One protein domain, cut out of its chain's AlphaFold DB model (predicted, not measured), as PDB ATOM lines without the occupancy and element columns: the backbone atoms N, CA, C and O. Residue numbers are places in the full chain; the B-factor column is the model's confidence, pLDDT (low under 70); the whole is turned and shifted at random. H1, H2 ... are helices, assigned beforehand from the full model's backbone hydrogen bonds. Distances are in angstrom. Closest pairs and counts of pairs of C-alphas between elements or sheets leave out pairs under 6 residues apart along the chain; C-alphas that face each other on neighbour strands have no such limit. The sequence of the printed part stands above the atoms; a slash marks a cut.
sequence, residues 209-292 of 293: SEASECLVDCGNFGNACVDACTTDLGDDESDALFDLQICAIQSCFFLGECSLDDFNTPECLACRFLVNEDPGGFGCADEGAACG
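What this domain is: This is residues 209 to 292 of the 293 residues of an uncharacterized protein of Plesiocystis pacifica SIR-1 (UniProt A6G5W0). One long helix, H3, runs along the length of the domain, with H4 crossing it at a steep tilt and the tiny H5 packed on it away from the helical hairpin of H1 and H2. H1 also packs on H4, while H2 covers H1 from outside. The printed part has 84 residues with five named helices, H1 to H5 in chain order, and no named strand; the class is all helix. It is compact, with a radius of gyration of the C-alphas of 11.8 A and spans of 32 by 28 by 20 A.

Where its parts are: H1, residues 209 to 218, begins with C-alpha 209 at (99.122, 3.734, 189.030) and measures 14.2 A. H2, residues 223 to 230, measures 10.3 A. H3, residues 235 to 254, measures 28.8 A, from C-alpha 235 at (90.484, 9.243, 198.475). H4, residues 266 to 277, measures 16.3 A. H5, residues 287 to 290, measures 4.6 A and ends with C-alpha 290 at (99.348, -8.471, 200.369).

How they stand to each other: H1 and H2 touch as a helical hairpin at a shallow tilt of 31 degrees, opposite ways; their closest C-alphas, Ala 211 and Cys 229, are 5.2 A apart. H1 touches residues 273 to 277 of H4 alone, with C-alphas of Val 216 and Phe 273 closest at 6.1 A; the tilt of 36 degrees is only just steep. H1 and H3 only just touch, with 3 pairs of C-alphas within 8 A, the closest being Ser 212 and Leu 241 at 7.2 A. H3 touches H4 with residues 245 to 252 alone, at a steep tilt of 52 degrees, opposite ways; the C-alphas of Ala 248 and Arg 272 are closest at 5.5 A. H3 touches H5 with residues 240 to 247 alone, closest at the C-alphas of Leu 244 and Gly 288, 4.7 A. H2 and H5 are apart. Every O i to N i+4 pair is within hydrogen-bond range in H1, H2, H3 and H4; H5 is too short for one.

The domain as a whole: The C-alphas farthest apart, Asp 232 and Gly 256, are 33.5 A from each other. The printed part has no cut, and the link from H3 to H4, 11 residues, is long. pLDDT is under 70 at residues 278 to 283 and 285 to 292.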
ATOM      1  N   SER A 209      98.078   4.153 189.980       85.81
ATOM      2  CA  SER A 209      99.122   3.734 189.030       85.81
ATOM      3  C   SER A 209      99.822   4.946 188.420       85.81
ATOM      4  O   SER A 209     101.046   5.030 188.446       85.81
ATOM      5  N   GLU A 210      99.054   5.930 187.953       87.56
ATOM      6  CA  GLU A 210      99.606   7.162 187.383       87.56
ATOM      7  C   GLU A 210     100.345   7.993 188.442       87.56
ATOM      8  O   GLU A 210     101.393   8.573 188.159       87.56
ATOM      9  N   ALA A 211      99.848   8.017 189.682       88.81
ATOM     10  CA  ALA A 211     100.538   8.663 190.793       88.81
ATOM     11  C   ALA A 211     101.870   7.964 191.131       88.81
ATOM     12  O   ALA A 211     102.865   8.639 191.393       88.81
ATOM     13  N   SER A 212     101.929   6.630 191.082       84.88
ATOM     14  CA  SER A 212     103.167   5.870 191.301       84.88
ATOM     15  C   SER A 212     104.203   6.116 190.197       84.88
ATOM     16  O   SER A 212     105.367   6.376 190.501       84.88
ATOM     17  N   GLU A 213     103.775   6.161 188.933       85.12
ATOM     18  CA  GLU A 213     104.627   6.516 187.791       85.12
ATOM     19  C   GLU A 213     105.138   7.955 187.910       85.12
ATOM     20  O   GLU A 213     106.323   8.226 187.722       85.12
ATOM     21  N   CYS A 214     104.266   8.876 188.321       88.94
ATOM     22  CA  CYS A 214     104.631  10.257 188.600       88.94
ATOM     23  C   CYS A 214     105.720  10.362 189.680       88.94
ATOM     24  O   CYS A 214     106.675  11.128 189.523       88.94
ATOM     25  N   LEU A 215     105.608   9.583 190.763       86.19
ATOM     26  CA  LEU A 215     106.605   9.553 191.836       86.19
ATOM     27  C   LEU A 215     107.956   9.022 191.342       86.19
ATOM     28  O   LEU A 215     108.997   9.550 191.744       86.19
ATOM     29  N   VAL A 216     107.947   8.021 190.453       83.88
ATOM     30  CA  VAL A 216     109.152   7.498 189.794       83.88
ATOM     31  C   VAL A 216     109.807   8.577 188.931       83.88
ATOM     32  O   VAL A 216     110.988   8.882 189.120       83.88
ATOM     33  N   ASP A 217     109.037   9.221 188.054       85.38
ATOM     34  CA  ASP A 217     109.513  10.269 187.139       85.38
ATOM     35  C   ASP A 217     110.084  11.486 187.869       85.38
ATOM     36  O   ASP A 217     111.046  12.129 187.438       85.38
ATOM     37  N   CYS A 218     109.486  11.812 189.003       84.12
ATOM     38  CA  CYS A 218     109.870  12.944 189.816       84.12
ATOM     39  C   CYS A 218     111.173  12.702 190.610       84.12
ATOM     40  O   CYS A 218     111.824  13.654 191.053       84.12
ATOM     41  N   GLY A 219     111.620  11.447 190.734       74.00
ATOM     42  CA  GLY A 219     112.986  11.096 191.131       74.00
ATOM     43  C   GLY A 219     113.346  11.382 192.592       74.00
ATOM     44  O   GLY A 219     114.496  11.192 192.993       74.00
ATOM     45  N   ASN A 220     112.386  11.807 193.413       72.06
ATOM     46  CA  ASN A 220     112.553  11.942 194.854       72.06
ATOM     47  C   ASN A 220     111.189  11.870 195.547       72.06
ATOM     48  O   ASN A 220     110.352  12.725 195.295       72.06
ATOM     49  N   PHE A 221     110.987  10.948 196.494       79.12
ATOM     50  CA  PHE A 221     109.766  10.864 197.320       79.12
ATOM     51  C   PHE A 221     109.635  12.020 198.340       79.12
ATOM     52  O   PHE A 221     109.068  11.857 199.419       79.12
ATOM     53  N   GLY A 222     110.192  13.194 198.034       82.06
ATOM     54  CA  GLY A 222     110.085  14.387 198.861       82.06
ATOM     55  C   GLY A 222     108.698  15.022 198.767       82.06
ATOM     56  O   GLY A 222     108.001  14.865 197.772       82.06
ATOM     57  N   ASN A 223     108.323  15.809 199.776       84.19
ATOM     58  CA  ASN A 223     106.969  16.369 199.892       84.19
ATOM     59  C   ASN A 223     106.501  17.113 198.634       84.19
ATOM     60  O   ASN A 223     105.397  16.882 198.181       84.19
ATOM     61  N   ALA A 224     107.355  17.933 198.010       87.56
ATOM     62  CA  ALA A 224     106.978  18.661 196.792       87.56
ATOM     63  C   ALA A 224     106.616  17.732 195.619       87.56
ATOM     64  O   ALA A 224     105.803  18.088 194.772       87.56
ATOM     65  N   CYS A 225     107.248  16.563 195.571       88.38
ATOM     66  CA  CYS A 225     106.995  15.547 194.571       88.38
ATOM     67  C   CYS A 225     105.695  14.802 194.850       88.38
ATOM     68  O   CYS A 225     104.851  14.674 193.972       88.38
ATOM     69  N   VAL A 226     105.541  14.364 196.102       87.44
ATOM     70  CA  VAL A 226     104.332  13.696 196.578       87.44
ATOM     71  C   VAL A 226     103.130  14.597 196.343       87.44
ATOM     72  O   VAL A 226     102.220  14.192 195.634       87.44
ATOM     73  N   ASP A 227     103.193  15.848 196.797       90.06
ATOM     74  CA  ASP A 227     102.127  16.827 196.608       90.06
ATOM     75  C   ASP A 227     101.779  16.977 195.120       90.06
ATOM     76  O   ASP A 227     100.612  16.887 194.751       90.06
ATOM     77  N   ALA A 228     102.771  17.145 194.239       90.19
ATOM     78  CA  ALA A 228     102.528  17.283 192.804       90.19
ATOM     79  C   ALA A 228     101.904  16.028 192.170       90.19
ATOM     80  O   ALA A 228     101.078  16.155 191.271       90.19
ATOM     81  N   CYS A 229     102.278  14.836 192.635       90.62
ATOM     82  CA  CYS A 229     101.803  13.568 192.086       90.62
ATOM     83  C   CYS A 229     100.450  13.120 192.634       90.62
ATOM     84  O   CYS A 229      99.746  12.379 191.955       90.62
ATOM     85  N   THR A 230     100.066  13.579 193.826       89.88
ATOM     86  CA  THR A 230      98.829  13.156 194.495       89.88
ATOM     87  C   THR A 230      97.777  14.261 194.589       89.88
ATOM     88  O   THR A 230      96.720  14.026 195.162       89.88
ATOM     89  N   THR A 231      98.028  15.463 194.049       90.56
ATOM     90  CA  THR A 231      97.103  16.614 194.161       90.56
ATOM     91  C   THR A 231      95.693  16.308 193.648       90.56
ATOM     92  O   THR A 231      94.725  16.780 194.238       90.56
ATOM     93  N   ASP A 232      95.572  15.528 192.571       89.81
ATOM     94  CA  ASP A 232      94.285  15.198 191.937       89.81
ATOM     95  C   ASP A 232      93.831  13.752 192.210       89.81
ATOM     96  O   ASP A 232      92.949  13.237 191.521       89.81
ATOM     97  N   LEU A 233      94.445  13.085 193.190       90.31
ATOM     98  CA  LEU A 233      94.158  11.691 193.516       90.31
ATOM     99  C   LEU A 233      92.897  11.601 194.390       90.31
ATOM    100  O   LEU A 233      92.769  12.334 195.372       90.31
ATOM    101  N   GLY A 234      91.959  10.725 194.018       90.25
ATOM    102  CA  GLY A 234      90.772  10.435 194.829       90.25
ATOM    103  C   GLY A 234      91.134   9.772 196.161       90.25
ATOM    104  O   GLY A 234      92.233   9.244 196.307       90.25
ATOM    105  N   ASP A 235      90.226   9.806 197.140       89.62
ATOM    106  CA  ASP A 235      90.484   9.243 198.475       89.62
ATOM    107  C   ASP A 235      90.785   7.731 198.411       89.62
ATOM    108  O   ASP A 235      91.768   7.282 198.994       89.62
ATOM    109  N   ASP A 236      90.007   6.965 197.633       88.62
ATOM    110  CA  ASP A 236      90.188   5.513 197.476       88.62
ATOM    111  C   ASP A 236      91.545   5.184 196.821       88.62
ATOM    112  O   ASP A 236      92.271   4.279 197.237       88.62
ATOM    113  N   GLU A 237      91.922   5.943 195.792       88.94
ATOM    114  CA  GLU A 237      93.194   5.784 195.093       88.94
ATOM    115  C   GLU A 237      94.384   6.279 195.923       88.94
ATOM    116  O   GLU A 237      95.493   5.756 195.792       88.94
ATOM    117  N   SER A 238      94.163   7.266 196.787       88.88
ATOM    118  CA  SER A 238      95.141   7.756 197.753       88.88
ATOM    119  C   SER A 238      95.455   6.682 198.787       88.88
ATOM    120  O   SER A 238      96.629   6.387 199.009       88.88
ATOM    121  N   ASP A 239      94.434   6.023 199.340       87.44
ATOM    122  CA  ASP A 239      94.602   4.900 200.266       87.44
ATOM    123  C   ASP A 239      95.380   3.746 199.613       87.44
ATOM    124  O   ASP A 239      96.367   3.267 200.175       87.44
ATOM    125  N   ALA A 240      95.034   3.379 198.374       85.56
ATOM    126  CA  ALA A 240      95.773   2.366 197.616       85.56
ATOM    127  C   ALA A 240      97.251   2.749 197.401       85.56
ATOM    128  O   ALA A 240      98.146   1.905 197.501       85.56
ATOM    129  N   LEU A 241      97.531   4.029 197.134       86.75
ATOM    130  CA  LEU A 241      98.897   4.524 196.986       86.75
ATOM    131  C   LEU A 241      99.651   4.489 198.316       86.75
ATOM    132  O   LEU A 241     100.824   4.113 198.338       86.75
ATOM    133  N   PHE A 242      99.006   4.858 199.422       86.50
ATOM    134  CA  PHE A 242      99.603   4.759 200.749       86.50
ATOM    135  C   PHE A 242      99.977   3.316 201.084       86.50
ATOM    136  O   PHE A 242     101.122   3.078 201.481       86.50
ATOM    137  N   ASP A 243      99.081   2.359 200.858       85.44
ATOM    138  CA  ASP A 243      99.347   0.936 201.084       85.44
ATOM    139  C   ASP A 243     100.529   0.439 200.242       85.44
ATOM    140  O   ASP A 243     101.451  -0.200 200.765       85.44
ATOM    141  N   LEU A 244     100.585   0.829 198.965       85.38
ATOM    142  CA  LEU A 244     101.724   0.547 198.094       85.38
ATOM    143  C   LEU A 244     103.039   1.124 198.651       85.38
ATOM    144  O   LEU A 244     104.067   0.441 198.669       85.38
ATOM    145  N   GLN A 245     103.040   2.365 199.144       86.06
ATOM    146  CA  GLN A 245     104.251   2.966 199.711       86.06
ATOM    147  C   GLN A 245     104.699   2.264 201.001       86.06
ATOM    148  O   GLN A 245     105.902   2.071 201.205       86.06
ATOM    149  N   ILE A 246     103.764   1.843 201.857       85.38
ATOM    150  CA  ILE A 246     104.076   1.051 203.052       85.38
ATOM    151  C   ILE A 246     104.681  -0.297 202.653       85.38
ATOM    152  O   ILE A 246     105.731  -0.676 203.180       85.38
ATOM    153  N   CYS A 247     104.080  -0.980 201.681       84.31
ATOM    154  CA  CYS A 247     104.580  -2.230 201.116       84.31
ATOM    155  C   CYS A 247     106.014  -2.101 200.593       84.31
ATOM    156  O   CYS A 247     106.884  -2.912 200.937       84.31
ATOM    157  N   ALA A 248     106.291  -1.051 199.817       84.88
ATOM    158  CA  ALA A 248     107.615  -0.789 199.271       84.88
ATOM    159  C   ALA A 248     108.653  -0.582 200.381       84.88
ATOM    160  O   ALA A 248     109.712  -1.209 200.370       84.88
ATOM    161  N   ILE A 249     108.337   0.238 201.386       85.38
ATOM    162  CA  ILE A 249     109.244   0.510 202.509       85.38
ATOM    163  C   ILE A 249     109.520  -0.761 203.319       85.38
ATOM    164  O   ILE A 249     110.678  -1.046 203.637       85.38
ATOM    165  N   GLN A 250     108.486  -1.542 203.645       85.00
ATOM    166  CA  GLN A 250     108.650  -2.781 204.406       85.00
ATOM    167  C   GLN A 250     109.496  -3.800 203.645       85.00
ATOM    168  O   GLN A 250     110.433  -4.371 204.209       85.00
ATOM    169  N   SER A 251     109.218  -3.989 202.356       83.69
ATOM    170  CA  SER A 251     109.977  -4.898 201.497       83.69
ATOM    171  C   SER A 251     111.452  -4.503 201.441       83.69
ATOM    172  O   SER A 251     112.332  -5.333 201.675       83.69
ATOM    173  N   CYS A 252     111.736  -3.218 201.239       86.94
ATOM    174  CA  CYS A 252     113.099  -2.705 201.206       86.94
ATOM    175  C   CYS A 252     113.829  -2.811 202.549       86.94
ATOM    176  O   CYS A 252     115.035  -3.074 202.586       86.94
ATOM    177  N   PHE A 253     113.111  -2.672 203.664       88.31
ATOM    178  CA  PHE A 253     113.665  -2.927 204.989       88.31
ATOM    179  C   PHE A 253     114.046  -4.403 205.176       88.31
ATOM    180  O   PHE A 253     115.153  -4.698 205.629       88.31
ATOM    181  N   PHE A 254     113.182  -5.347 204.788       86.19
ATOM    182  CA  PHE A 254     113.481  -6.780 204.897       86.19
ATOM    183  C   PHE A 254     114.623  -7.233 203.982       86.19
ATOM    184  O   PHE A 254     115.345  -8.172 204.327       86.19
ATOM    185  N   LEU A 255     114.816  -6.552 202.853       85.88
ATOM    186  CA  LEU A 255     115.961  -6.756 201.965       85.88
ATOM    187  C   LEU A 255     117.267  -6.162 202.524       85.88
ATOM    188  O   LEU A 255     118.342  -6.509 202.041       85.88
ATOM    189  N   GLY A 256     117.199  -5.329 203.568       87.81
ATOM    190  CA  GLY A 256     118.359  -4.650 204.149       87.81
ATOM    191  C   GLY A 256     118.849  -3.448 203.337       87.81
ATOM    192  O   GLY A 256     119.942  -2.956 203.599       87.81
ATOM    193  N   GLU A 257     118.043  -2.982 202.379       86.75
ATOM    194  CA  GLU A 257     118.339  -1.848 201.492       86.75
ATOM    195  C   GLU A 257     117.800  -0.514 202.054       86.75
ATOM    196  O   GLU A 257     118.236   0.559 201.647       86.75
ATOM    197  N   CYS A 258     116.886  -0.562 203.033       87.88
ATOM    198  CA  CYS A 258     116.399   0.596 203.795       87.88
ATOM    199  C   CYS A 258     116.700   0.453 205.293       87.88
ATOM    200  O   CYS A 258     116.479  -0.609 205.878       87.88
ATOM    201  N   SER A 259     117.093   1.552 205.948       85.50
ATOM    202  CA  SER A 259     117.003   1.677 207.411       85.50
ATOM    203  C   SER A 259     115.652   2.280 207.808       85.50
ATOM    204  O   SER A 259     115.122   3.126 207.096       85.50
ATOM    205  N   LEU A 260     115.118   1.898 208.974       82.12
ATOM    206  CA  LEU A 260     113.924   2.537 209.553       82.12
ATOM    207  C   LEU A 260     114.205   3.946 210.096       82.12
ATOM    208  O   LEU A 260     113.265   4.680 210.395       82.12
ATOM    209  N   ASP A 261     115.479   4.307 210.260       85.00
ATOM    210  CA  ASP A 261     115.870   5.601 210.820       85.00
ATOM    211  C   ASP A 261     115.817   6.735 209.781       85.00
ATOM    212  O   ASP A 261     115.637   7.895 210.152       85.00
ATOM    213  N   ASP A 262     115.981   6.413 208.492       83.94
ATOM    214  CA  ASP A 262     115.964   7.381 207.393       83.94
ATOM    215  C   ASP A 262     115.501   6.719 206.084       83.94
ATOM    216  O   ASP A 262     116.225   5.948 205.454       83.94
ATOM    217  N   PHE A 263     114.276   7.043 205.664       82.38
ATOM    218  CA  PHE A 263     113.670   6.526 204.432       82.38
ATOM    219  C   PHE A 263     114.118   7.268 203.167       82.38
ATOM    220  O   PHE A 263     113.733   6.881 202.063       82.38
ATOM    221  N   ASN A 264     114.897   8.341 203.316       81.88
ATOM    222  CA  ASN A 264     115.382   9.156 202.207       81.88
ATOM    223  C   ASN A 264     116.862   8.898 201.899       81.88
ATOM    224  O   ASN A 264     117.466   9.650 201.129       81.88
ATOM    225  N   THR A 265     117.466   7.851 202.475       87.19
ATOM    226  CA  THR A 265     118.819   7.459 202.073       87.19
ATOM    227  C   THR A 265     118.828   7.027 200.604       87.19
ATOM    228  O   THR A 265     117.836   6.476 200.117       87.19
ATOM    229  N   PRO A 266     119.935   7.244 199.872       85.44
ATOM    230  CA  PRO A 266     120.028   6.862 198.464       85.44
ATOM    231  C   PRO A 266     119.712   5.385 198.209       85.44
ATOM    232  O   PRO A 266     119.082   5.061 197.206       85.44
ATOM    233  N   GLU A 267     120.114   4.499 199.122       87.19
ATOM    234  CA  GLU A 267     119.843   3.062 199.043       87.19
ATOM    235  C   GLU A 267     118.344   2.770 199.192       87.19
ATOM    236  O   GLU A 267     117.765   2.016 198.406       87.19
ATOM    237  N   CYS A 268     117.686   3.446 200.137       87.81
ATOM    238  CA  CYS A 268     116.273   3.236 200.399       87.81
ATOM    239  C   CYS A 268     115.387   3.773 199.272       87.81
ATOM    240  O   CYS A 268     114.434   3.119 198.842       87.81
ATOM    241  N   LEU A 269     115.745   4.946 198.745       86.12
ATOM    242  CA  LEU A 269     115.092   5.532 197.582       86.12
ATOM    243  C   LEU A 269     115.238   4.620 196.362       86.12
ATOM    244  O   LEU A 269     114.239   4.336 195.709       86.12
ATOM    245  N   ALA A 270     116.443   4.106 196.090       86.44
ATOM    246  CA  ALA A 270     116.681   3.189 194.977       86.44
ATOM    247  C   ALA A 270     115.820   1.923 195.081       86.44
ATOM    248  O   ALA A 270     115.215   1.510 194.096       86.44
ATOM    249  N   CYS A 271     115.710   1.338 196.275       87.06
ATOM    250  CA  CYS A 271     114.852   0.179 196.469       87.06
ATOM    251  C   CYS A 271     113.363   0.514 196.272       87.06
ATOM    252  O   CYS A 271     112.665  -0.219 195.574       87.06
ATOM    253  N   ARG A 272     112.873   1.646 196.803       85.75
ATOM    254  CA  ARG A 272     111.489   2.089 196.553       85.75
ATOM    255  C   ARG A 272     111.218   2.338 195.075       85.75
ATOM    256  O   ARG A 272     110.136   1.989 194.617       85.75
ATOM    257  N   PHE A 273     112.160   2.909 194.325       84.56
ATOM    258  CA  PHE A 273     112.000   3.083 192.879       84.56
ATOM    259  C   PHE A 273     111.826   1.743 192.175       84.56
ATOM    260  O   PHE A 273     110.876   1.594 191.420       84.56
ATOM    261  N   LEU A 274     112.658   0.749 192.495       80.56
ATOM    262  CA  LEU A 274     112.542  -0.587 191.905       80.56
ATOM    263  C   LEU A 274     111.192  -1.254 192.200       80.56
ATOM    264  O   LEU A 274     110.674  -1.970 191.351       80.56
ATOM    265  N   VAL A 275     110.615  -1.020 193.383       77.50
ATOM    266  CA  VAL A 275     109.276  -1.534 193.717       77.50
ATOM    267  C   VAL A 275     108.182  -0.809 192.925       77.50
ATOM    268  O   VAL A 275     107.244  -1.456 192.478       77.50
ATOM    269  N   ASN A 276     108.304   0.505 192.713       73.88
ATOM    270  CA  ASN A 276     107.324   1.273 191.933       73.88
ATOM    271  C   ASN A 276     107.498   1.111 190.403       73.88
ATOM    272  O   ASN A 276     106.557   1.381 189.666       73.88
ATOM    273  N   GLU A 277     108.663   0.670 189.907       74.00
ATOM    274  CA  GLU A 277     108.908   0.393 188.477       74.00
ATOM    275  C   GLU A 277     108.235  -0.898 187.978       74.00
ATOM    276  O   GLU A 277     108.006  -1.038 186.775       74.00
ATOM    277  N   ASP A 278     107.906  -1.836 188.873       67.50
ATOM    278  CA  ASP A 278     107.135  -3.043 188.552       67.50
ATOM    279  C   ASP A 278     105.791  -3.055 189.302       67.50
ATOM    280  O   ASP A 278     105.602  -3.831 190.248       67.50
ATOM    281  N   PRO A 279     104.817  -2.228 188.872       52.59
ATOM    282  CA  PRO A 279     103.483  -2.201 189.469       52.59
ATOM    283  C   PRO A 279     102.714  -3.520 189.268       52.59
ATOM    284  O   PRO A 279     101.632  -3.682 189.817       52.59
ATOM    285  N   GLY A 280     103.236  -4.478 188.489       52.25
ATOM    286  CA  GLY A 280     102.678  -5.828 188.381       52.25
ATOM    287  C   GLY A 280     103.168  -6.793 189.469       52.25
ATOM    288  O   GLY A 280     102.576  -7.859 189.639       52.25
ATOM    289  N   GLY A 281     104.246  -6.449 190.184       58.06
ATOM    290  CA  GLY A 281     104.776  -7.219 191.313       58.06
ATOM    291  C   GLY A 281     104.185  -6.798 192.660       58.06
ATOM    292  O   GLY A 281     103.909  -7.654 193.499       58.06
ATOM    293  N   PHE A 282     103.970  -5.492 192.836       61.50
ATOM    294  CA  PHE A 282     103.305  -4.862 193.978       61.50
ATOM    295  C   PHE A 282     102.539  -3.658 193.429       61.50
ATOM    296  O   PHE A 282     103.101  -2.581 193.254       61.50
ATOM    297  N   GLY A 283     101.294  -3.875 193.024       66.38
ATOM    298  CA  GLY A 283     100.501  -2.856 192.352       66.38
ATOM    299  C   GLY A 283      99.617  -2.057 193.290       66.38
ATOM    300  O   GLY A 283      99.421  -2.393 194.453       66.38
ATOM    301  N   CYS A 284      98.985  -1.045 192.711       74.75
ATOM    302  CA  CYS A 284      97.853  -0.315 193.277       74.75
ATOM    303  C   CYS A 284      96.541  -1.131 193.344       74.75
ATOM    304  O   CYS A 284      95.458  -0.554 193.401       74.75
ATOM    305  N   ALA A 285      96.627  -2.458 193.249       67.75
ATOM    306  CA  ALA A 285      95.514  -3.389 193.391       67.75
ATOM    307  C   ALA A 285      95.648  -4.142 194.728       67.75
ATOM    308  O   ALA A 285      96.476  -3.783 195.566       67.75
ATOM    309  N   ASP A 286      94.855  -5.196 194.937       58.47
ATOM    310  CA  ASP A 286      94.820  -5.971 196.188       58.47
ATOM    311  C   ASP A 286      96.206  -6.511 196.630       58.47
ATOM    312  O   ASP A 286      96.385  -6.904 197.784       58.47
ATOM    313  N   GLU A 287      97.222  -6.510 195.755       54.53
ATOM    314  CA  GLU A 287      98.602  -6.848 196.120       54.53
ATOM    315  C   GLU A 287      99.284  -5.810 197.034       54.53
ATOM    316  O   GLU A 287     100.151  -6.194 197.823       54.53
ATOM    317  N   GLY A 288      98.874  -4.535 197.012       54.19
ATOM    318  CA  GLY A 288      99.307  -3.536 197.998       54.19
ATOM    319  C   GLY A 288      98.937  -3.957 199.427       54.19
ATOM    320  O   GLY A 288      99.757  -3.857 200.343       54.19
ATOM    321  N   ALA A 289      97.763  -4.578 199.589       47.62
ATOM    322  CA  ALA A 289      97.331  -5.190 200.844       47.62
ATOM    323  C   ALA A 289      98.098  -6.489 201.174       47.62
ATOM    324  O   ALA A 289      98.307  -6.812 202.345       47.62
ATOM    325  N   ALA A 290      98.596  -7.224 200.169       53.44
ATOM    326  CA  ALA A 290      99.348  -8.471 200.369       53.44
ATOM    327  C   ALA A 290     100.719  -8.273 201.049       53.44
ATOM    328  O   ALA A 290     101.284  -9.220 201.601       53.44
ATOM    329  N   CYS A 291     101.233  -7.045 201.059       57.59
ATOM    330  CA  CYS A 291     102.407  -6.653 201.836       57.59
ATOM    331  C   CYS A 291     102.143  -6.458 203.338       57.59
ATOM    332  O   CYS A 291     103.097  -6.308 204.101       57.59
ATOM    333  N   GLY A 292     100.885  -6.533 203.776       38.94
ATOM    334  CA  GLY A 292     100.520  -6.669 205.180       38.94
ATOM    335  C   GLY A 292     100.009  -5.390 205.832       38.94
ATOM    336  O   GLY A 292     100.765  -4.681 206.503       38.94
TER     337      GLY A 292